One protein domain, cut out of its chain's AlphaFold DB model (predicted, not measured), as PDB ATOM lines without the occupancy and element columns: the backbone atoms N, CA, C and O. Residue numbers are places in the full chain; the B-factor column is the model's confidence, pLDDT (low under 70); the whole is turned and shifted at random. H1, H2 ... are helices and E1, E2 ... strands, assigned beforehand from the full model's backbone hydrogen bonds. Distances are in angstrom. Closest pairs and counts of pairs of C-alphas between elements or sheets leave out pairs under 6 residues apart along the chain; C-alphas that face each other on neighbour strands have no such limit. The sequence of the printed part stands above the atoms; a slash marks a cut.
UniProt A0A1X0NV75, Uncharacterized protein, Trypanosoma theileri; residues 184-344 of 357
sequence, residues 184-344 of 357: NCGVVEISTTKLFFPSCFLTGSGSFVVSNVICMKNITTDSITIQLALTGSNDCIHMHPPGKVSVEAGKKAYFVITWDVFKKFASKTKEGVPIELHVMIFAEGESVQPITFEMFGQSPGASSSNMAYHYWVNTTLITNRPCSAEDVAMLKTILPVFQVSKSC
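This is residues 184 to 344 of the 357 residues of an uncharacterized protein of Trypanosoma theileri (UniProt A0A1X0NV75). Two strand layers lie partly face to face like a flattened, loosely closed barrel: the curled sheet E2, E9, E8, E4, E6 arches over one face of the long pair E3 and E7, which belongs to a second, branched sheet. On the opposite face of that pair lies H1, the hairpin of E10 and E11 extends the branched sheet to one side, and the end of H2, with residues 339 to 344, sticks out. The printed part has 161 residues, with eleven named strands, E1 to E11, followed by H1 and H2; the branched sheet joins E1, E3, E5, E7, E10 and E11 by antiparallel pairs, while the other sheet is mixed. The class is mixed, helices and strands, though under half of the residues are in named elements. The whole is compact and rounded, with a radius of gyration of the C-alphas of 15.6 A and spans of 46 by 40 by 37 A.

Begin with E1, residues 188 to 190, an edge strand antiparallel to E3, residues 210 to 218; N 189 and O 217 are 2.9 A apart, within hydrogen-bond range. On the same side of E3 as E1 look for E10, residues 310 to 313, with N 211 and O 312 at 2.9 A. On the other side of E3 is E7, residues 252 to 259, antiparallel at 158 degrees, with N 214 and O 255 at 2.9 A. E3 lies on one side of E7, and on the other side of E7 is the edge strand E5, residues 237 to 240, with N 238 and O 258 at 2.8 A. E11, residues 316 to 319, forms a hairpin with E10, with N 318 and O 311 at 2.8 A. In the strongly twisted second sheet, E2, residues 194 to 196, is parallel to E9, residues 291 to 296, with N 195 and O 294 at 2.8 A. E9 forms a hairpin with E8, residues 277 to 283, with N 279 and O 291 at 2.8 A. E4, residues 224 to 230, is antiparallel to E8, with N 227 and O 280 at 2.8 A, and to the edge strand E6, residues 244 to 247, with N 226 and O 245 at 2.8 A. Between the sheets, the closest C-alphas of E2 and E3 are those of Leu 195 and Asn 212, 6.2 A apart; those of E6 and E7 are Val 247 and Ala 253, 6.6 A. H1, residues 325 to 334, is on the branched sheet at a height of 8.9 A and runs across the strands, at 66 degrees to E3 on the local plane. H2, residues 336 to 343, only grazes that sheet with residues 336 to 337. H1 and H2 are close but not clearly touching, with the C-alphas of Lys 332 and Phe 338 5.9 A apart. In H1, 4 of 6 O i to N i+4 pairs are within hydrogen-bond range; in H2, 1 of 4, beside 3 of 5 O i to N i+3 pairs.

Find C-alpha 188 at (123.568, 14.353, -65.934), where E1 begins; E2 follows. E3 runs 26.4 A from C-alpha 210 at (117.182, -5.542, -51.650) to C-alpha 218. E4 is 19.8 A long, E5 and E6 are shorter, and E7 covers 23.1 A. E8 covers 19.5 A and E9 16.6 A, before the short E10 and E11. H1 is 14.8 A long, and H2 runs 11.2 A to C-alpha 343 at (131.909, -5.081, -38.519).

The two C-alphas farthest apart are those of Ser 205 and Thr 221, 46.4 A. The printed part has no cut. The long links are residues 197 to 209, 260 to 276 and 297 to 309. The mean pLDDT of the printed part is 87.0; residues 233 to 234, 301 to 306 and 340 to 344 are under 70.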
ATOM      1  N   ASN A 184     119.905  10.720 -70.859       90.38
ATOM      2  CA  ASN A 184     120.326  12.114 -70.735       90.38
ATOM      3  C   ASN A 184     119.222  12.958 -70.070       90.38
ATOM      4  O   ASN A 184     118.100  13.024 -70.568       90.38
ATOM      5  N   CYS A 185     119.559  13.608 -68.955       89.06
ATOM      6  CA  CYS A 185     118.678  14.483 -68.176       89.06
ATOM      7  C   CYS A 185     119.196  15.937 -68.149       89.06
ATOM      8  O   CYS A 185     119.062  16.643 -67.149       89.06
ATOM      9  N   GLY A 186     119.845  16.380 -69.227       88.38
ATOM     10  CA  GLY A 186     120.383  17.731 -69.401       88.38
ATOM     11  C   GLY A 186     121.766  17.921 -68.779       88.38
ATOM     12  O   GLY A 186     122.738  18.111 -69.501       88.38
ATOM     13  N   VAL A 187     121.859  17.868 -67.447       90.31
ATOM     14  CA  VAL A 187     123.122  18.084 -66.699       90.31
ATOM     15  C   VAL A 187     123.816  16.786 -66.287       90.31
ATOM     16  O   VAL A 187     125.016  16.765 -66.014       90.31
ATOM     17  N   VAL A 188     123.065  15.686 -66.261       93.56
ATOM     18  CA  VAL A 188     123.568  14.353 -65.934       93.56
ATOM     19  C   VAL A 188     123.070  13.323 -66.931       93.56
ATOM     20  O   VAL A 188     121.969  13.437 -67.470       93.56
ATOM     21  N   GLU A 189     123.862  12.276 -67.115       94.00
ATOM     22  CA  GLU A 189     123.394  11.014 -67.676       94.00
ATOM     23  C   GLU A 189     123.181  10.011 -66.544       94.00
ATOM     24  O   GLU A 189     124.048   9.854 -65.684       94.00
ATOM     25  N   ILE A 190     122.052   9.307 -66.540       92.94
ATOM     26  CA  ILE A 190     121.709   8.338 -65.492       92.94
ATOM     27  C   ILE A 190     121.555   6.931 -66.061       92.94
ATOM     28  O   ILE A 190     121.219   6.742 -67.234       92.94
ATOM     29  N   SER A 191     121.825   5.929 -65.226       91.19
ATOM     30  CA  SER A 191     121.729   4.523 -65.621       91.19
ATOM     31  C   SER A 191     120.299   4.025 -65.742       91.19
ATOM     32  O   SER A 191     120.038   3.158 -66.560       91.19
ATOM     33  N   THR A 192     119.365   4.538 -64.943       91.31
ATOM     34  CA  THR A 192     117.957   4.127 -64.957       91.31
ATOM     35  C   THR A 192     117.079   5.216 -64.351       91.31
ATOM     36  O   THR A 192     117.596   6.107 -63.688       91.31
ATOM     37  N   THR A 193     115.766   5.122 -64.552       90.38
ATOM     38  CA  THR A 193     114.728   5.881 -63.830       90.38
ATOM     39  C   THR A 193     113.771   4.965 -63.063       90.38
ATOM     40  O   THR A 193     112.792   5.431 -62.484       90.38
ATOM     41  N   LYS A 194     114.034   3.651 -63.058       90.56
ATOM     42  CA  LYS A 194     113.166   2.637 -62.455       90.56
ATOM     43  C   LYS A 194     113.928   1.817 -61.433       90.56
ATOM     44  O   LYS A 194     114.987   1.269 -61.733       90.56
ATOM     45  N   LEU A 195     113.362   1.713 -60.240       93.44
ATOM     46  CA  LEU A 195     113.904   0.941 -59.133       93.44
ATOM     47  C   LEU A 195     113.005  -0.260 -58.856       93.44
ATOM     48  O   LEU A 195     111.782  -0.133 -58.808       93.44
ATOM     49  N   PHE A 196     113.610  -1.425 -58.657       93.62
ATOM     50  CA  PHE A 196     112.890  -2.677 -58.458       93.62
ATOM     51  C   PHE A 196     113.122  -3.200 -57.046       93.62
ATOM     52  O   PHE A 196     114.248  -3.468 -56.635       93.62
ATOM     53  N   PHE A 197     112.033  -3.365 -56.312       94.44
ATOM     54  CA  PHE A 197     111.985  -3.860 -54.946       94.44
ATOM     55  C   PHE A 197     111.003  -5.037 -54.889       94.44
ATOM     56  O   PHE A 197     109.881  -4.876 -54.403       94.44
ATOM     57  N   PRO A 198     111.361  -6.212 -55.446       93.06
ATOM     58  CA  PRO A 198     110.411  -7.305 -55.586       93.06
ATOM     59  C   PRO A 198     109.881  -7.746 -54.221       93.06
ATOM     60  O   PRO A 198     110.634  -8.128 -53.328       93.06
ATOM     61  N   SER A 199     108.562  -7.694 -54.074       91.06
ATOM     62  CA  SER A 199     107.855  -7.961 -52.818       91.06
ATOM     63  C   SER A 199     108.047  -9.385 -52.298       91.06
ATOM     64  O   SER A 199     107.936  -9.592 -51.095       91.06
ATOM     65  N   CYS A 200     108.406 -10.342 -53.163       88.44
ATOM     66  CA  CYS A 200     108.759 -11.699 -52.746       88.44
ATOM     67  C   CYS A 200     109.998 -11.750 -51.838       88.44
ATOM     68  O   CYS A 200     110.118 -12.674 -51.051       88.44
ATOM     69  N   PHE A 201     110.890 -10.756 -51.913       91.06
ATOM     70  CA  PHE A 201     112.048 -10.637 -51.020       91.06
ATOM     71  C   PHE A 201     111.775  -9.733 -49.812       91.06
ATOM     72  O   PHE A 201     112.479  -9.795 -48.811       91.06
ATOM     73  N   LEU A 202     110.766  -8.866 -49.905       90.88
ATOM     74  CA  LEU A 202     110.459  -7.834 -48.916       90.88
ATOM     75  C   LEU A 202     109.208  -8.220 -48.135       90.88
ATOM     76  O   LEU A 202     108.154  -7.592 -48.247       90.88
ATOM     77  N   THR A 203     109.320  -9.293 -47.364       84.38
ATOM     78  CA  THR A 203     108.221  -9.862 -46.572       84.38
ATOM     79  C   THR A 203     108.176  -9.321 -45.142       84.38
ATOM     80  O   THR A 203     107.135  -9.399 -44.482       84.38
ATOM     81  N   GLY A 204     109.269  -8.694 -44.699       85.25
ATOM     82  CA  GLY A 204     109.464  -8.155 -43.354       85.25
ATOM     83  C   GLY A 204     110.187  -9.103 -42.392       85.25
ATOM     84  O   GLY A 204     110.360  -8.753 -41.228       85.25
ATOM     85  N   SER A 205     110.613 -10.281 -42.857       86.44
ATOM     86  CA  SER A 205     111.357 -11.264 -42.055       86.44
ATOM     87  C   SER A 205     112.833 -10.915 -41.856       86.44
ATOM     88  O   SER A 205     113.462 -11.409 -40.926       86.44
ATOM     89  N   GLY A 206     113.395 -10.064 -42.719       86.44
ATOM     90  CA  GLY A 206     114.824  -9.764 -42.729       86.44
ATOM     91  C   GLY A 206     115.688 -10.749 -43.529       86.44
ATOM     92  O   GLY A 206     116.899 -10.562 -43.578       86.44
ATOM     93  N   SER A 207     115.104 -11.765 -44.182       88.06
ATOM     94  CA  SER A 207     115.865 -12.795 -44.916       88.06
ATOM     95  C   SER A 207     116.629 -12.262 -46.136       88.06
ATOM     96  O   SER A 207     117.646 -12.841 -46.532       88.06
ATOM     97  N   PHE A 208     116.155 -11.167 -46.739       91.50
ATOM     98  CA  PHE A 208     116.725 -10.600 -47.958       91.50
ATOM     99  C   PHE A 208     116.895  -9.080 -47.869       91.50
ATOM    100  O   PHE A 208     115.967  -8.335 -47.558       91.50
ATOM    101  N   VAL A 209     118.090  -8.614 -48.222       93.12
ATOM    102  CA  VAL A 209     118.438  -7.207 -48.419       93.12
ATOM    103  C   VAL A 209     118.292  -6.881 -49.901       93.12
ATOM    104  O   VAL A 209     119.052  -7.395 -50.721       93.12
ATOM    105  N   VAL A 210     117.361  -5.992 -50.259       95.44
ATOM    106  CA  VAL A 210     117.182  -5.542 -51.650       95.44
ATOM    107  C   VAL A 210     117.723  -4.130 -51.824       95.44
ATOM    108  O   VAL A 210     117.226  -3.185 -51.210       95.44
ATOM    109  N   SER A 211     118.747  -3.982 -52.665       96.12
ATOM    110  CA  SER A 211     119.447  -2.710 -52.892       96.12
ATOM    111  C   SER A 211     119.518  -2.368 -54.373       96.12
ATOM    112  O   SER A 211     120.147  -3.085 -55.145       96.12
ATOM    113  N   ASN A 212     118.915  -1.255 -54.775       96.06
ATOM    114  CA  ASN A 212     119.043  -0.714 -56.124       96.06
ATOM    115  C   ASN A 212     120.273   0.183 -56.233       96.06
ATOM    116  O   ASN A 212     120.637   0.860 -55.274       96.06
ATOM    117  N   VAL A 213     120.876   0.223 -57.418       94.25
ATOM    118  CA  VAL A 213     122.038   1.061 -57.710       94.25
ATOM    119  C   VAL A 213     121.720   2.020 -58.849       94.25
ATOM    120  O   VAL A 213     121.319   1.607 -59.938       94.25
ATOM    121  N   ILE A 214     121.964   3.305 -58.607       94.06
ATOM    122  CA  ILE A 214     121.895   4.354 -59.621       94.06
ATOM    123  C   ILE A 214     123.313   4.848 -59.890       94.06
ATOM    124  O   ILE A 214     124.014   5.275 -58.974       94.06
ATOM    125  N   CYS A 215     123.724   4.822 -61.153       93.31
ATOM    126  CA  CYS A 215     124.934   5.483 -61.614       93.31
ATOM    127  C   CYS A 215     124.541   6.789 -62.308       93.31
ATOM    128  O   CYS A 215     123.683   6.785 -63.193       93.31
ATOM    129  N   MET A 216     125.157   7.896 -61.902       94.50
ATOM    130  CA  MET A 216     124.955   9.212 -62.504       94.50
ATOM    131  C   MET A 216     126.294   9.767 -62.957       94.50
ATOM    132  O   MET A 216     127.243   9.806 -62.179       94.50
ATOM    133  N   LYS A 217     126.378  10.215 -64.204       94.50
ATOM    134  CA  LYS A 217     127.566  10.836 -64.776       94.50
ATOM    135  C   LYS A 217     127.313  12.319 -64.975       94.50
ATOM    136  O   LYS A 217     126.331  12.695 -65.612       94.50
ATOM    137  N   ASN A 218     128.217  13.145 -64.467       94.75
ATOM    138  CA  ASN A 218     128.210  14.569 -64.755       94.75
ATOM    139  C   ASN A 218     128.663  14.804 -66.208       94.75
ATOM    140  O   ASN A 218     129.763  14.387 -66.585       94.75
ATOM    141  N   ILE A 219     127.821  15.457 -67.013       94.12
ATOM    142  CA  ILE A 219     128.122  15.805 -68.412       94.12
ATOM    143  C   ILE A 219     128.383  17.300 -68.630       94.12
ATOM    144  O   ILE A 219     128.606  17.715 -69.766       94.12
ATOM    145  N   THR A 220     128.385  18.107 -67.568       92.31
ATOM    146  CA  THR A 220     128.745  19.528 -67.630       92.31
ATOM    147  C   THR A 220     130.260  19.731 -67.573       92.31
ATOM    148  O   THR A 220     131.027  18.811 -67.281       92.31
ATOM    149  N   THR A 221     130.695  20.961 -67.848       91.81
ATOM    150  CA  THR A 221     132.087  21.416 -67.689       91.81
ATOM    151  C   THR A 221     132.469  21.663 -66.237       91.81
ATOM    152  O   THR A 221     133.642  21.556 -65.885       91.81
ATOM    153  N   ASP A 222     131.475  21.950 -65.402       92.12
ATOM    154  CA  ASP A 222     131.650  22.339 -64.008       92.12
ATOM    155  C   ASP A 222     131.218  21.226 -63.052       92.12
ATOM    156  O   ASP A 222     130.590  20.239 -63.447       92.12
ATOM    157  N   SER A 223     131.582  21.365 -61.777       93.81
ATOM    158  CA  SER A 223     131.152  20.423 -60.741       93.81
ATOM    159  C   SER A 223     129.689  20.653 -60.379       93.81
ATOM    160  O   SER A 223     129.256  21.790 -60.195       93.81
ATOM    161  N   ILE A 224     128.944  19.564 -60.215       95.50
ATOM    162  CA  ILE A 224     127.542  19.596 -59.791       95.50
ATOM    163  C   ILE A 224     127.395  18.998 -58.400       95.50
ATOM    164  O   ILE A 224     128.187  18.157 -57.981       95.50
ATOM    165  N   THR A 225     126.348  19.396 -57.686       95.88
ATOM    166  CA  THR A 225     125.949  18.745 -56.436       95.88
ATOM    167  C   THR A 225     124.665  17.963 -56.645       95.88
ATOM    168  O   THR A 225     123.678  18.507 -57.129       95.88
ATOM    169  N   ILE A 226     124.660  16.698 -56.240       95.25
ATOM    170  CA  ILE A 226     123.513  15.796 -56.336       95.25
ATOM    171  C   ILE A 226     123.021  15.476 -54.927       95.25
ATOM    172  O   ILE A 226     123.818  15.182 -54.035       95.25
ATOM    173  N   GLN A 227     121.710  15.519 -54.719       93.00
ATOM    174  CA  GLN A 227     121.066  15.129 -53.473       93.00
ATOM    175  C   GLN A 227     119.857  14.247 -53.757       93.00
ATOM    176  O   GLN A 227     118.990  14.607 -54.548       93.00
ATOM    177  N   LEU A 228     119.778  13.118 -53.063       92.75
ATOM    178  CA  LEU A 228     118.595  12.268 -53.081       92.75
ATOM    179  C   LEU A 228     117.584  12.740 -52.034       92.75
ATOM    180  O   LEU A 228     117.951  13.058 -50.900       92.75
ATOM    181  N   ALA A 229     116.314  12.773 -52.419       90.31
ATOM    182  CA  ALA A 229     115.191  13.108 -51.559       90.31
ATOM    183  C   ALA A 229     114.054  12.109 -51.785       90.31
ATOM    184  O   ALA A 229     113.784  11.716 -52.914       90.31
ATOM    185  N   LEU A 230     113.376  11.713 -50.713       89.44
ATOM    186  CA  LEU A 230     112.214  10.832 -50.773       89.44
ATOM    187  C   LEU A 230     110.949  11.624 -50.465       89.44
ATOM    188  O   LEU A 230     110.943  12.477 -49.574       89.44
ATOM    189  N   THR A 231     109.879  11.324 -51.190       85.44
ATOM    190  CA  THR A 231     108.517  11.661 -50.774       85.44
ATOM    191  C   THR A 231     107.911  10.492 -50.005       85.44
ATOM    192  O   THR A 231     108.261   9.330 -50.209       85.44
ATOM    193  N   GLY A 232     107.014  10.799 -49.068       70.00
ATOM    194  CA  GLY A 232     106.493   9.805 -48.133       70.00
ATOM    195  C   GLY A 232     107.424   9.561 -46.940       70.00
ATOM    196  O   GLY A 232     108.282  10.379 -46.613       70.00
ATOM    197  N   SER A 233     107.190   8.470 -46.211       66.25
ATOM    198  CA  SER A 233     107.900   8.183 -44.962       66.25
ATOM    199  C   SER A 233     109.346   7.740 -45.219       66.25
ATOM    200  O   SER A 233     109.583   6.708 -45.846       66.25
ATOM    201  N   ASN A 234     110.308   8.485 -44.662       66.12
ATOM    202  CA  ASN A 234     111.756   8.227 -44.750       66.12
ATOM    203  C   ASN A 234     112.221   6.940 -44.053       66.12
ATOM    204  O   ASN A 234     113.406   6.623 -44.066       66.12
ATOM    205  N   ASP A 235     111.327   6.227 -43.377       82.25
ATOM    206  CA  ASP A 235     111.694   5.104 -42.527       82.25
ATOM    207  C   ASP A 235     111.794   3.773 -43.286       82.25
ATOM    208  O   ASP A 235     112.239   2.795 -42.702       82.25
ATOM    209  N   CYS A 236     111.360   3.697 -44.548       87.12
ATOM    210  CA  CYS A 236     111.343   2.453 -45.327       87.12
ATOM    211  C   CYS A 236     112.499   2.302 -46.318       87.12
ATOM    212  O   CYS A 236     112.666   1.227 -46.892       87.12
ATOM    213  N   ILE A 237     113.291   3.354 -46.527       91.62
ATOM    214  CA  ILE A 237     114.370   3.370 -47.511       91.62
ATOM    215  C   ILE A 237     115.619   3.988 -46.890       91.62
ATOM    216  O   ILE A 237     115.596   5.089 -46.343       91.62
ATOM    217  N   HIS A 238     116.737   3.297 -47.060       91.94
ATOM    218  CA  HIS A 238     118.067   3.769 -46.721       91.94
ATOM    219  C   HIS A 238     118.819   4.151 -47.994       91.94
ATOM    220  O   HIS A 238     118.807   3.418 -48.981       91.94
ATOM    221  N   MET A 239     119.485   5.305 -47.970       92.75
ATOM    222  CA  MET A 239     120.227   5.839 -49.111       92.75
ATOM    223  C   MET A 239     121.704   5.990 -48.764       92.75
ATOM    224  O   MET A 239     122.049   6.466 -47.679       92.75
ATOM    225  N   HIS A 240     122.572   5.625 -49.702       92.12
ATOM    226  CA  HIS A 240     124.012   5.805 -49.590       92.12
ATOM    227  C   HIS A 240     124.595   6.408 -50.879       92.12
ATOM    228  O   HIS A 240     124.224   5.954 -51.960       92.12
ATOM    229  N   PRO A 241     125.538   7.364 -50.797       90.38
ATOM    230  CA  PRO A 241     125.958   8.070 -49.582       90.38
ATOM    231  C   PRO A 241     124.839   8.975 -49.026       90.38
ATOM    232  O   PRO A 241     123.956   9.398 -49.777       90.38
ATOM    233  N   PRO A 242     124.843   9.279 -47.716       85.62
ATOM    234  CA  PRO A 242     123.855  10.178 -47.134       85.62
ATOM    235  C   PRO A 242     124.130  11.637 -47.534       85.62
ATOM    236  O   PRO A 242     125.259  12.117 -47.449       85.62
ATOM    237  N   GLY A 243     123.078  12.373 -47.898       87.75
ATOM    238  CA  GLY A 243     123.145  13.822 -48.116       87.75
ATOM    239  C   GLY A 243     123.569  14.247 -49.524       87.75
ATOM    240  O   GLY A 243     123.115  13.682 -50.518       87.75
ATOM    241  N   LYS A 244     124.358  15.328 -49.599       91.81
ATOM    242  CA  LYS A 244     124.796  15.973 -50.847       91.81
ATOM    243  C   LYS A 244     126.136  15.404 -51.312       91.81
ATOM    244  O   LYS A 244     127.074  15.331 -50.525       91.81
ATOM    245  N   VAL A 245     126.242  15.085 -52.597       94.62
ATOM    246  CA  VAL A 245     127.458  14.573 -53.241       94.62
ATOM    247  C   VAL A 245     127.914  15.551 -54.311       94.62
ATOM    248  O   VAL A 245     127.141  15.872 -55.209       94.62
ATOM    249  N   SER A 246     129.163  16.008 -54.230       94.56
ATOM    250  CA  SER A 246     129.788  16.788 -55.303       94.56
ATOM    251  C   SER A 246     130.370  15.848 -56.357       94.56
ATOM    252  O   SER A 246     131.060  14.887 -56.008       94.56
ATOM    253  N   VAL A 247     130.092  16.113 -57.630       95.19
ATOM    254  CA  VAL A 247     130.539  15.300 -58.765       95.19
ATOM    255  C   VAL A 247     131.260  16.191 -59.765       95.19
ATOM    256  O   VAL A 247     130.661  17.083 -60.368       95.19
ATOM    257  N   GLU A 248     132.549  15.934 -59.957       96.19
ATOM    258  CA  GLU A 248     133.378  16.651 -60.929       96.19
ATOM    259  C   GLU A 248     132.939  16.374 -62.373       96.19
ATOM    260  O   GLU A 248     132.320  15.349 -62.676       96.19
ATOM    261  N   ALA A 249     133.303  17.279 -63.281       94.81
ATOM    262  CA  ALA A 249     133.023  17.168 -64.707       94.81
ATOM    263  C   ALA A 249     133.510  15.832 -65.294       94.81
ATOM    264  O   ALA A 249     134.651  15.408 -65.095       94.81
ATOM    265  N   GLY A 250     132.624  15.139 -66.014       91.69
ATOM    266  CA  GLY A 250     132.909  13.848 -66.643       91.69
ATOM    267  C   GLY A 250     133.003  12.651 -65.687       91.69
ATOM    268  O   GLY A 250     133.175  11.524 -66.160       91.69
ATOM    269  N   LYS A 251     132.893  12.848 -64.365       92.88
ATOM    270  CA  LYS A 251     132.957  11.765 -63.372       92.88
ATOM    271  C   LYS A 251     131.592  11.132 -63.114       92.88
ATOM    272  O   LYS A 251     130.542  11.722 -63.365       92.88
ATOM    273  N   LYS A 252     131.636   9.901 -62.601       91.94
ATOM    274  CA  LYS A 252     130.470   9.126 -62.170       91.94
ATOM    275  C   LYS A 252     130.330   9.165 -60.651       91.94
ATOM    276  O   LYS A 252     131.324   9.068 -59.936       91.94
ATOM    277  N   ALA A 253     129.093   9.233 -60.185       93.44
ATOM    278  CA  ALA A 253     128.688   8.993 -58.811       93.44
ATOM    279  C   ALA A 253     127.736   7.795 -58.757       93.44
ATOM    280  O   ALA A 253     126.974   7.546 -59.694       93.44
ATOM    281  N   TYR A 254     127.794   7.059 -57.652       93.69
ATOM    282  CA  TYR A 254     127.010   5.849 -57.441       93.69
ATOM    283  C   TYR A 254     126.192   6.020 -56.175       93.69
ATOM    284  O   TYR A 254     126.718   6.409 -55.132       93.69
ATOM    285  N   PHE A 255     124.907   5.719 -56.293       94.94
ATOM    286  CA  PHE A 255     123.963   5.786 -55.199       94.94
ATOM    287  C   PHE A 255     123.334   4.418 -54.990       94.94
ATOM    288  O   PHE A 255     122.920   3.772 -55.953       94.94
ATOM    289  N   VAL A 256     123.247   3.994 -53.736       95.62
ATOM    290  CA  VAL A 256     122.579   2.761 -53.324       95.62
ATOM    291  C   VAL A 256     121.308   3.127 -52.581       95.62
ATOM    292  O   VAL A 256     121.335   3.953 -51.670       95.62
ATOM    293  N   ILE A 257     120.204   2.503 -52.976       95.50
ATOM    294  CA  ILE A 257     118.883   2.702 -52.394       95.50
ATOM    295  C   ILE A 257     118.386   1.341 -51.927       95.50
ATOM    296  O   ILE A 257     118.049   0.476 -52.739       95.50
ATOM    297  N   THR A 258     118.367   1.147 -50.617       95.19
ATOM    298  CA  THR A 258     118.048  -0.122 -49.967       95.19
ATOM    299  C   THR A 258     116.708  -0.014 -49.266       95.19
ATOM    300  O   THR A 258     116.494   0.910 -48.487       95.19
ATOM    301  N   TRP A 259     115.807  -0.957 -49.531       94.56
ATOM    302  CA  TRP A 259     114.548  -1.041 -48.795       94.56
ATOM    303  C   TRP A 259     114.786  -1.662 -47.414       94.56
ATOM    304  O   TRP A 259     115.598  -2.579 -47.281       94.56
ATOM    305  N   ASP A 260     114.091  -1.166 -46.395       92.44
ATOM    306  CA  ASP A 260     114.151  -1.697 -45.032       92.44
ATOM    307  C   ASP A 260     113.691  -3.163 -45.017       92.44
ATOM    308  O   ASP A 260     112.550  -3.488 -45.352       92.44
ATOM    309  N   VAL A 261     114.593  -4.053 -44.607       90.38
ATOM    310  CA  VAL A 261     114.397  -5.508 -44.646       90.38
ATOM    311  C   VAL A 261     113.268  -6.004 -43.739       90.38
ATOM    312  O   VAL A 261     112.731  -7.091 -43.955       90.38
ATOM    313  N   PHE A 262     112.869  -5.204 -42.747       90.88
ATOM    314  CA  PHE A 262     111.781  -5.511 -41.820       90.88
ATOM    315  C   PHE A 262     110.440  -4.919 -42.267       90.88
ATOM    316  O   PHE A 262     109.431  -5.041 -41.566       90.88
ATOM    317  N   LYS A 263     110.394  -4.291 -43.447       90.94
ATOM    318  CA  LYS A 263     109.181  -3.690 -43.999       90.94
ATOM    319  C   LYS A 263     108.785  -4.334 -45.306       90.94
ATOM    320  O   LYS A 263     109.585  -4.512 -46.219       90.94
ATOM    321  N   LYS A 264     107.483  -4.587 -45.428       90.75
ATOM    322  CA  LYS A 264     106.896  -4.986 -46.703       90.75
ATOM    323  C   LYS A 264     107.018  -3.862 -47.718       90.75
ATOM    324  O   LYS A 264     106.883  -2.693 -47.355       90.75
ATOM    325  N   PHE A 265     107.236  -4.222 -48.981       90.56
ATOM    326  CA  PHE A 265     107.184  -3.239 -50.056       90.56
ATOM    327  C   PHE A 265     105.816  -2.545 -50.082       90.56
ATOM    328  O   PHE A 265     104.772  -3.196 -49.991       90.56
ATOM    329  N   ALA A 266     105.826  -1.228 -50.261       88.94
ATOM    330  CA  ALA A 266     104.625  -0.434 -50.457       88.94
ATOM    331  C   ALA A 266     104.902   0.681 -51.466       88.94
ATOM    332  O   ALA A 266     105.930   1.343 -51.404       88.94
ATOM    333  N   SER A 267     103.962   0.928 -52.378       86.06
ATOM    334  CA  SER A 267     104.043   2.067 -53.306       86.06
ATOM    335  C   SER A 267     103.536   3.377 -52.694       86.06
ATOM    336  O   SER A 267     103.691   4.445 -53.283       86.06
ATOM    337  N   LYS A 268     102.890   3.301 -51.524       87.06
ATOM    338  CA  LYS A 268     102.306   4.432 -50.804       87.06
ATOM    339  C   LYS A 268     102.496   4.265 -49.301       87.06
ATOM    340  O   LYS A 268     102.542   3.140 -48.804       87.06
ATOM    341  N   THR A 269     102.539   5.376 -48.574       84.56
ATOM    342  CA  THR A 269     102.484   5.375 -47.109       84.56
ATOM    343  C   THR A 269     101.106   4.933 -46.608       84.56
ATOM    344  O   THR A 269     100.149   4.809 -47.380       84.56
ATOM    345  N   LYS A 270     100.972   4.730 -45.290       83.44
ATOM    346  CA  LYS A 270      99.683   4.401 -44.653       83.44
ATOM    347  C   LYS A 270      98.628   5.494 -44.869       83.44
ATOM    348  O   LYS A 270      97.441   5.200 -44.922       83.44
ATOM    349  N   GLU A 271      99.071   6.734 -45.044       84.81
ATOM    350  CA  GLU A 271      98.259   7.923 -45.315       84.81
ATOM    351  C   GLU A 271      97.923   8.083 -46.811       84.81
ATOM    352  O   GLU A 271      97.253   9.038 -47.197       84.81
ATOM    353  N   GLY A 272      98.377   7.162 -47.668       84.50
ATOM    354  CA  GLY A 272      98.090   7.162 -49.104       84.50
ATOM    355  C   GLY A 272      99.008   8.051 -49.947       84.50
ATOM    356  O   GLY A 272      98.739   8.223 -51.138       84.50
ATOM    357  N   VAL A 273     100.088   8.587 -49.369       86.50
ATOM    358  CA  VAL A 273     101.077   9.408 -50.084       86.50
ATOM    359  C   VAL A 273     101.989   8.497 -50.916       86.50
ATOM    360  O   VAL A 273     102.526   7.545 -50.348       86.50
ATOM    361  N   PRO A 274     102.177   8.735 -52.227       87.25
ATOM    362  CA  PRO A 274     103.145   7.995 -53.037       87.25
ATOM    363  C   PRO A 274     104.558   8.056 -52.452       87.25
ATOM    364  O   PRO A 274     104.985   9.106 -51.976       87.25
ATOM    365  N   ILE A 275     105.262   6.923 -52.477       89.19
ATOM    366  CA  ILE A 275     106.681   6.857 -52.120       89.19
ATOM    367  C   ILE A 275     107.476   6.970 -53.419       89.19
ATOM    368  O   ILE A 275     107.525   6.019 -54.200       89.19
ATOM    369  N   GLU A 276     108.069   8.137 -53.663       89.75
ATOM    370  CA  GLU A 276     108.865   8.415 -54.862       89.75
ATOM    371  C   GLU A 276     110.255   8.927 -54.473       89.75
ATOM    372  O   GLU A 276     110.444   9.592 -53.452       89.75
ATOM    373  N   LEU A 277     111.249   8.609 -55.303       92.62
ATOM    374  CA  LEU A 277     112.604   9.127 -55.148       92.62
ATOM    375  C   LEU A 277     112.804  10.271 -56.135       92.62
ATOM    376  O   LEU A 277     112.637  10.106 -57.342       92.62
ATOM    377  N   HIS A 278     113.214  11.417 -55.612       92.50
ATOM    378  CA  HIS A 278     113.585  12.586 -56.386       92.50
ATOM    379  C   HIS A 278     115.081  12.843 -56.257       92.50
ATOM    380  O   HIS A 278     115.666  12.784 -55.175       92.50
ATOM    381  N   VAL A 279     115.699  13.172 -57.381       93.00
ATOM    382  CA  VAL A 279     117.099  13.575 -57.452       93.00
ATOM    383  C   VAL A 279     117.135  15.070 -57.691       93.00
ATOM    384  O   VAL A 279     116.740  15.551 -58.753       93.00
ATOM    385  N   MET A 280     117.608  15.798 -56.688       93.00
ATOM    386  CA  MET A 280     117.834  17.234 -56.750       93.00
ATOM    387  C   MET A 280     119.260  17.477 -57.230       93.00
ATOM    388  O   MET A 280     120.212  16.961 -56.639       93.00
ATOM    389  N   ILE A 281     119.414  18.262 -58.293       93.31
ATOM    390  CA  ILE A 281     120.719  18.581 -58.871       93.31
ATOM    391  C   ILE A 281     120.921  20.085 -58.800       93.31
ATOM    392  O   ILE A 281     120.042  20.851 -59.185       93.31
ATOM    393  N   PHE A 282     122.088  20.492 -58.316       92.12
ATOM    394  CA  PHE A 282     122.505  21.881 -58.243       92.12
ATOM    395  C   PHE A 282     123.727  22.077 -59.141       92.12
ATOM    396  O   PHE A 282     124.769  21.460 -58.902       92.12
ATOM    397  N   ALA A 283     123.598  22.927 -60.154       88.56
ATOM    398  CA  ALA A 283     124.677  23.324 -61.053       88.56
ATOM    399  C   ALA A 283     124.942  24.818 -60.841       88.56
ATOM    400  O   ALA A 283     124.000  25.602 -60.816       88.56
ATOM    401  N   GLU A 284     126.197  25.198 -60.589       83.56
ATOM    402  CA  GLU A 284     126.587  26.598 -60.316       83.56
ATOM    403  C   GLU A 284     125.807  27.280 -59.168       83.56
ATOM    404  O   GLU A 284     125.752  28.500 -59.059       83.56
ATOM    405  N   GLY A 285     125.215  26.490 -58.265       76.56
ATOM    406  CA  GLY A 285     124.378  26.985 -57.168       76.56
ATOM    407  C   GLY A 285     122.892  27.138 -57.512       76.56
ATOM    408  O   GLY A 285     122.096  27.368 -56.602       76.56
ATOM    409  N   GLU A 286     122.495  26.933 -58.769       85.81
ATOM    410  CA  GLU A 286     121.097  26.914 -59.198       85.81
ATOM    411  C   GLU A 286     120.526  25.491 -59.198       85.81
ATOM    412  O   GLU A 286     121.196  24.525 -59.569       85.81
ATOM    413  N   SER A 287     119.271  25.347 -58.761       87.06
ATOM    414  CA  SER A 287     118.573  24.059 -58.792       87.06
ATOM    415  C   SER A 287     118.063  23.771 -60.198       87.06
ATOM    416  O   SER A 287     117.277  24.536 -60.753       87.06
ATOM    417  N   VAL A 288     118.433  22.612 -60.726       90.38
ATOM    418  CA  VAL A 288     117.897  22.061 -61.972       90.38
ATOM    419  C   VAL A 288     116.572  21.344 -61.684       90.38
ATOM    420  O   VAL A 288     116.242  21.053 -60.529       90.38
ATOM    421  N   GLN A 289     115.792  21.073 -62.735       88.12
ATOM    422  CA  GLN A 289     114.564  20.289 -62.633       88.12
ATOM    423  C   GLN A 289     114.838  18.926 -61.963       88.12
ATOM    424  O   GLN A 289     115.732  18.203 -62.414       88.12
ATOM    425  N   PRO A 290     114.076  18.551 -60.917       90.06
ATOM    426  CA  PRO A 290     114.257  17.272 -60.244       90.06
ATOM    427  C   PRO A 290     113.955  16.090 -61.161       90.06
ATOM    428  O   PRO A 290     112.972  16.105 -61.907       90.06
ATOM    429  N   ILE A 291     114.756  15.035 -61.048       93.06
ATOM    430  CA  ILE A 291     114.512  13.773 -61.752       93.06
ATOM    431  C   ILE A 291     113.724  12.860 -60.818       93.06
ATOM    432  O   ILE A 291     114.147  12.628 -59.688       93.06
ATOM    433  N   THR A 292     112.593  12.336 -61.285       92.81
ATOM    434  CA  THR A 292     111.741  11.430 -60.500       92.81
ATOM    435  C   THR A 292     111.986   9.985 -60.910       92.81
ATOM    436  O   THR A 292     112.086   9.679 -62.098       92.81
ATOM    437  N   PHE A 293     112.092   9.110 -59.915       92.19
ATOM    438  CA  PHE A 293     112.319   7.682 -60.074       92.19
ATOM    439  C   PHE A 293     111.086   6.907 -59.627       92.19
ATOM    440  O   PHE A 293     110.581   7.093 -58.518       92.19
ATOM    441  N   GLU A 294     110.643   5.995 -60.484       89.50
ATOM    442  CA  GLU A 294     109.521   5.104 -60.208       89.50
ATOM    443  C   GLU A 294     110.009   3.860 -59.458       89.50
ATOM    444  O   GLU A 294     111.041   3.277 -59.804       89.50
ATOM    445  N   MET A 295     109.252   3.420 -58.453       91.00
ATOM    446  CA  MET A 295     109.562   2.223 -57.667       91.00
ATOM    447  C   MET A 295     108.535   1.120 -57.913       91.00
ATOM    448  O   MET A 295     107.327   1.349 -57.842       91.00
ATOM    449  N   PHE A 296     109.012  -0.100 -58.147       91.00
ATOM    450  CA  PHE A 296     108.177  -1.250 -58.482       91.00
ATOM    451  C   PHE A 296     108.329  -2.378 -57.465       91.00
ATOM    452  O   PHE A 296     109.439  -2.798 -57.161       91.00
ATOM    453  N   GLY A 297     107.199  -2.930 -57.017       90.50
ATOM    454  CA  GLY A 297     107.135  -4.065 -56.083       90.50
ATOM    455  C   GLY A 297     107.279  -5.445 -56.726       90.50
ATOM    456  O   GLY A 297     107.004  -6.461 -56.089       90.50
ATOM    457  N   GLN A 298     107.630  -5.490 -58.007       89.81
ATOM    458  CA  GLN A 298     107.717  -6.698 -58.825       89.81
ATOM    459  C   GLN A 298     109.103  -6.785 -59.459       89.81
ATOM    460  O   GLN A 298     109.756  -5.758 -59.639       89.81
ATOM    461  N   SER A 299     109.545  -7.987 -59.820       86.88
ATOM    462  CA  SER A 299     110.753  -8.146 -60.634       86.88
ATOM    463  C   SER A 299     110.575  -7.489 -62.013       86.88
ATOM    464  O   SER A 299     109.437  -7.363 -62.483       86.88
ATOM    465  N   PRO A 300     111.668  -7.077 -62.681       84.06
ATOM    466  CA  PRO A 300     111.610  -6.570 -64.049       84.06
ATOM    467  C   PRO A 300     110.846  -7.542 -64.959       84.06
ATOM    468  O   PRO A 300     111.223  -8.703 -65.105       84.06
ATOM    469  N   GLY A 301     109.735  -7.076 -65.531       69.38
ATOM    470  CA  GLY A 301     108.915  -7.872 -66.441       69.38
ATOM    471  C   GLY A 301     109.538  -7.972 -67.833       69.38
ATOM    472  O   GLY A 301     110.423  -7.200 -68.197       69.38
ATOM    473  N   ALA A 302     109.024  -8.876 -68.659       56.06
ATOM    474  CA  ALA A 302     109.560  -9.134 -69.994       56.06
ATOM    475  C   ALA A 302     109.539  -7.895 -70.928       56.06
ATOM    476  O   ALA A 302     110.432  -7.713 -71.746       56.06
ATOM    477  N   SER A 303     108.591  -6.971 -70.732       55.19
ATOM    478  CA  SER A 303     108.513  -5.683 -71.445       55.19
ATOM    479  C   SER A 303     109.483  -4.607 -70.934       55.19
ATOM    480  O   SER A 303     109.521  -3.507 -71.477       55.19
ATOM    481  N   SER A 304     110.219  -4.877 -69.852       55.84
ATOM    482  CA  SER A 304     111.198  -3.951 -69.267       55.84
ATOM    483  C   SER A 304     112.627  -4.183 -69.763       55.84
ATOM    484  O   SER A 304     113.524  -3.449 -69.362       55.84
ATOM    485  N   SER A 305     112.830  -5.141 -70.676       58.44
ATOM    486  CA  SER A 305     114.129  -5.514 -71.255       58.44
ATOM    487  C   SER A 305     114.936  -4.338 -71.810       58.44
ATOM    488  O   SER A 305     116.159  -4.345 -71.703       58.44
ATOM    489  N   ASN A 306     114.266  -3.310 -72.338       63.38
ATOM    490  CA  ASN A 306     114.919  -2.159 -72.973       63.38
ATOM    491  C   ASN A 306     115.450  -1.159 -71.931       63.38
ATOM    492  O   ASN A 306     116.398  -0.410 -72.183       63.38
ATOM    493  N   MET A 307     114.851  -1.137 -70.736       75.44
ATOM    494  CA  MET A 307     115.248  -0.232 -69.663       75.44
ATOM    495  C   MET A 307     116.285  -0.904 -68.779       75.44
ATOM    496  O   MET A 307     116.088  -2.009 -68.284       75.44
ATOM    497  N   ALA A 308     117.407  -0.225 -68.569       84.31
ATOM    498  CA  ALA A 308     118.447  -0.713 -67.685       84.31
ATOM    499  C   ALA A 308     117.927  -0.838 -66.242       84.31
ATOM    500  O   ALA A 308     117.285   0.076 -65.719       84.31
ATOM    501  N   TYR A 309     118.236  -1.952 -65.591       88.62
ATOM    502  CA  TYR A 309     118.018  -2.151 -64.166       88.62
ATOM    503  C   TYR A 309     119.266  -2.744 -63.528       88.62
ATOM    504  O   TYR A 309     119.983  -3.537 -64.139       88.62
ATOM    505  N   HIS A 310     119.525  -2.336 -62.291       91.19
ATOM    506  CA  HIS A 310     120.702  -2.758 -61.553       91.19
ATOM    507  C   HIS A 310     120.367  -2.821 -60.069       91.19
ATOM    508  O   HIS A 310     120.275  -1.793 -59.397       91.19
ATOM    509  N   TYR A 311     120.131  -4.027 -59.564       93.94
ATOM    510  CA  TYR A 311     119.829  -4.223 -58.154       93.94
ATOM    511  C   TYR A 311     120.440  -5.513 -57.625       93.94
ATOM    512  O   TYR A 311     120.783  -6.427 -58.372       93.94
ATOM    513  N   TRP A 312     120.599  -5.551 -56.313       93.81
ATOM    514  CA  TRP A 312     121.110  -6.678 -55.561       93.81
ATOM    515  C   TRP A 312     120.014  -7.242 -54.689       93.81
ATOM    516  O   TRP A 312     119.246  -6.492 -54.086       93.81
ATOM    517  N   VAL A 313     120.011  -8.564 -54.592       93.81
ATOM    518  CA  VAL A 313     119.321  -9.300 -53.541       93.81
ATOM    519  C   VAL A 313     120.398 -10.052 -52.781       93.81
ATOM    520  O   VAL A 313     121.050 -10.938 -53.338       93.81
ATOM    521  N   ASN A 314     120.643  -9.635 -51.540       91.88
ATOM    522  CA  ASN A 314     121.824 -10.033 -50.780       91.88
ATOM    523  C   ASN A 314     123.094  -9.896 -51.647       91.88
ATOM    524  O   ASN A 314     123.363  -8.834 -52.208       91.88
ATOM    525  N   THR A 315     123.873 -10.965 -51.792       89.12
ATOM    526  CA  THR A 315     125.132 -10.998 -52.550       89.12
ATOM    527  C   THR A 315     124.934 -11.109 -54.066       89.12
ATOM    528  O   THR A 315     125.886 -10.914 -54.828       89.12
ATOM    529  N   THR A 316     123.708 -11.372 -54.534       90.75
ATOM    530  CA  THR A 316     123.412 -11.658 -55.942       90.75
ATOM    531  C   THR A 316     123.036 -10.398 -56.715       90.75
ATOM    532  O   THR A 316     122.040  -9.741 -56.418       90.75
ATOM    533  N   LEU A 317     123.809 -10.097 -57.761       90.44
ATOM    534  CA  LEU A 317     123.522  -9.021 -58.712       90.44
ATOM    535  C   LEU A 317     122.495  -9.457 -59.765       90.44
ATOM    536  O   LEU A 317     122.706 -10.447 -60.471       90.44
ATOM    537  N   ILE A 318     121.449  -8.650 -59.944       91.56
ATOM    538  CA  ILE A 318     120.403  -8.812 -60.955       91.56
ATOM    539  C   ILE A 318     120.403  -7.588 -61.884       91.56
ATOM    540  O   ILE A 318     120.102  -6.465 -61.476       91.56
ATOM    541  N   THR A 319     120.783  -7.798 -63.149       89.19
ATOM    542  CA  THR A 319     121.004  -6.718 -64.128       89.19
ATOM    543  C   THR A 319     120.821  -7.194 -65.568       89.19
ATOM    544  O   THR A 319     121.276  -8.280 -65.919       89.19
ATOM    545  N   ASN A 320     120.218  -6.368 -66.424       85.75
ATOM    546  CA  ASN A 320     120.212  -6.558 -67.885       85.75
ATOM    547  C   ASN A 320     121.334  -5.791 -68.599       85.75
ATOM    548  O   ASN A 320     121.481  -5.891 -69.815       85.75
ATOM    549  N   ARG A 321     122.131  -5.008 -67.865       83.38
ATOM    550  CA  ARG A 321     123.267  -4.262 -68.414       83.38
ATOM    551  C   ARG A 321     124.601  -4.807 -67.898       83.38
ATOM    552  O   ARG A 321     124.654  -5.307 -66.767       83.38
ATOM    553  N   PRO A 322     125.674  -4.717 -68.707       75.75
ATOM    554  CA  PRO A 322     127.010  -5.089 -68.268       75.75
ATOM    555  C   PRO A 322     127.457  -4.203 -67.102       75.75
ATOM    556  O   PRO A 322     127.070  -3.040 -66.987       75.75
ATOM    557  N   CYS A 323     128.283  -4.780 -66.237       79.44
ATOM    558  CA  CYS A 323     128.910  -4.089 -65.123       79.44
ATOM    559  C   CYS A 323     130.378  -4.509 -65.089       79.44
ATOM    560  O   CYS A 323     130.680  -5.709 -65.120       79.44
ATOM    561  N   SER A 324     131.285  -3.533 -65.102       81.19
ATOM    562  CA  SER A 324     132.720  -3.809 -65.100       81.19
ATOM    563  C   SER A 324     133.143  -4.413 -63.759       81.19
ATOM    564  O   SER A 324     132.499  -4.210 -62.729       81.19
ATOM    565  N   ALA A 325     134.252  -5.157 -63.746       81.25
ATOM    566  CA  ALA A 325     134.779  -5.709 -62.498       81.25
ATOM    567  C   ALA A 325     135.148  -4.607 -61.485       81.25
ATOM    568  O   ALA A 325     134.971  -4.802 -60.285       81.25
ATOM    569  N   GLU A 326     135.610  -3.452 -61.973       84.50
ATOM    570  CA  GLU A 326     135.895  -2.258 -61.169       84.50
ATOM    571  C   GLU A 326     134.632  -1.681 -60.525       84.50
ATOM    572  O   GLU A 326     134.616  -1.455 -59.313       84.50
ATOM    573  N   ASP A 327     133.555  -1.509 -61.301       86.38
ATOM    574  CA  ASP A 327     132.277  -1.022 -60.780       86.38
ATOM    575  C   ASP A 327     131.728  -1.986 -59.729       86.38
ATOM    576  O   ASP A 327     131.347  -1.559 -58.644       86.38
ATOM    577  N   VAL A 328     131.757  -3.297 -59.993       86.06
ATOM    578  CA  VAL A 328     131.335  -4.309 -59.012       86.06
ATOM    579  C   VAL A 328     132.177  -4.227 -57.737       86.06
ATOM    580  O   VAL A 328     131.625  -4.281 -56.637       86.06
ATOM    581  N   ALA A 329     133.502  -4.102 -57.853       86.31
ATOM    582  CA  ALA A 329     134.393  -4.010 -56.700       86.31
ATOM    583  C   ALA A 329     134.095  -2.772 -55.847       86.31
ATOM    584  O   ALA A 329     134.034  -2.873 -54.622       86.31
ATOM    585  N   MET A 330     133.852  -1.627 -56.481       88.50
ATOM    586  CA  MET A 330     133.499  -0.395 -55.784       88.50
ATOM    587  C   MET A 330     132.090  -0.464 -55.181       88.50
ATOM    588  O   MET A 330     131.920  -0.117 -54.013       88.50
ATOM    589  N   LEU A 331     131.100  -1.007 -55.893       90.62
ATOM    590  CA  LEU A 331     129.740  -1.178 -55.373       90.62
ATOM    591  C   LEU A 331     129.704  -2.064 -54.126       90.62
ATOM    592  O   LEU A 331     129.011  -1.748 -53.163       90.62
ATOM    593  N   LYS A 332     130.526  -3.117 -54.073       88.44
ATOM    594  CA  LYS A 332     130.695  -3.936 -52.862       88.44
ATOM    595  C   LYS A 332     131.198  -3.149 -51.649       88.44
ATOM    596  O   LYS A 332     131.002  -3.592 -50.524       88.44
ATOM    597  N   THR A 333     131.857  -2.006 -51.836       89.38
ATOM    598  CA  THR A 333     132.287  -1.172 -50.703       89.38
ATOM    599  C   THR A 333     131.141  -0.360 -50.101       89.38
ATOM    600  O   THR A 333     131.202  -0.030 -48.916       89.38
ATOM    601  N   ILE A 334     130.090  -0.084 -50.881       90.38
ATOM    602  CA  ILE A 334     128.959   0.771 -50.489       90.38
ATOM    603  C   ILE A 334     127.648   0.009 -50.248       90.38
ATOM    604  O   ILE A 334     126.761   0.520 -49.572       90.38
ATOM    605  N   LEU A 335     127.512  -1.209 -50.778       91.31
ATOM    606  CA  LEU A 335     126.332  -2.055 -50.598       91.31
ATOM    607  C   LEU A 335     126.246  -2.587 -49.149       91.31
ATOM    608  O   LEU A 335     127.197  -3.229 -48.693       91.31
ATOM    609  N   PRO A 336     125.106  -2.418 -48.445       88.19
ATOM    610  CA  PRO A 336     124.979  -2.780 -47.030       88.19
ATOM    611  C   PRO A 336     125.333  -4.235 -46.710       88.19
ATOM    612  O   PRO A 336     126.030  -4.499 -45.733       88.19
ATOM    613  N   VAL A 337     124.923  -5.180 -47.562       86.75
ATOM    614  CA  VAL A 337     125.158  -6.623 -47.363       86.75
ATOM    615  C   VAL A 337     126.644  -6.974 -47.197       86.75
ATOM    616  O   VAL A 337     126.988  -7.863 -46.426       86.75
ATOM    617  N   PHE A 338     127.543  -6.239 -47.856       84.38
ATOM    618  CA  PHE A 338     128.989  -6.471 -47.787       84.38
ATOM    619  C   PHE A 338     129.673  -5.663 -46.671       84.38
ATOM    620  O   PHE A 338     130.853  -5.873 -46.379       84.38
ATOM    621  N   GLN A 339     128.954  -4.734 -46.036       77.25
ATOM    622  CA  GLN A 339     129.456  -3.943 -44.911       77.25
ATOM    623  C   GLN A 339     129.250  -4.655 -43.566       77.25
ATOM    624  O   GLN A 339     130.059  -4.475 -42.652       77.25
ATOM    625  N   VAL A 340     128.238  -5.523 -43.455       62.69
ATOM    626  CA  VAL A 340     127.981  -6.328 -42.244       62.69
ATOM    627  C   VAL A 340     129.161  -7.261 -41.940       62.69
ATOM    628  O   VAL A 340     129.613  -7.344 -40.803       62.69
ATOM    629  N   SER A 341     129.783  -7.861 -42.958       48.41
ATOM    630  CA  SER A 341     130.936  -8.758 -42.778       48.41
ATOM    631  C   SER A 341     132.198  -8.061 -42.244       48.41
ATOM    632  O   SER A 341     133.066  -8.715 -41.674       48.41
ATOM    633  N   LYS A 342     132.326  -6.735 -42.412       39.91
ATOM    634  CA  LYS A 342     133.484  -5.969 -41.914       39.91
ATOM    635  C   LYS A 342     133.360  -5.585 -40.441       39.91
ATOM    636  O   LYS A 342     134.379  -5.386 -39.788       39.91
ATOM    637  N   SER A 343     132.140  -5.487 -39.912       30.86
ATOM    638  CA  SER A 343     131.909  -5.081 -38.519       30.86
ATOM    639  C   SER A 343     132.092  -6.227 -37.517       30.86
ATOM    640  O   SER A 343     132.434  -5.962 -36.370       30.86
ATOM    641  N   CYS A 344     132.014  -7.489 -37.953       30.69
ATOM    642  CA  CYS A 344     132.357  -8.652 -37.121       30.69
ATOM    643  C   CYS A 344     133.870  -8.916 -36.978       30.69
ATOM    644  O   CYS A 344     134.252  -9.812 -36.234       30.69
TER     645      CYS A 344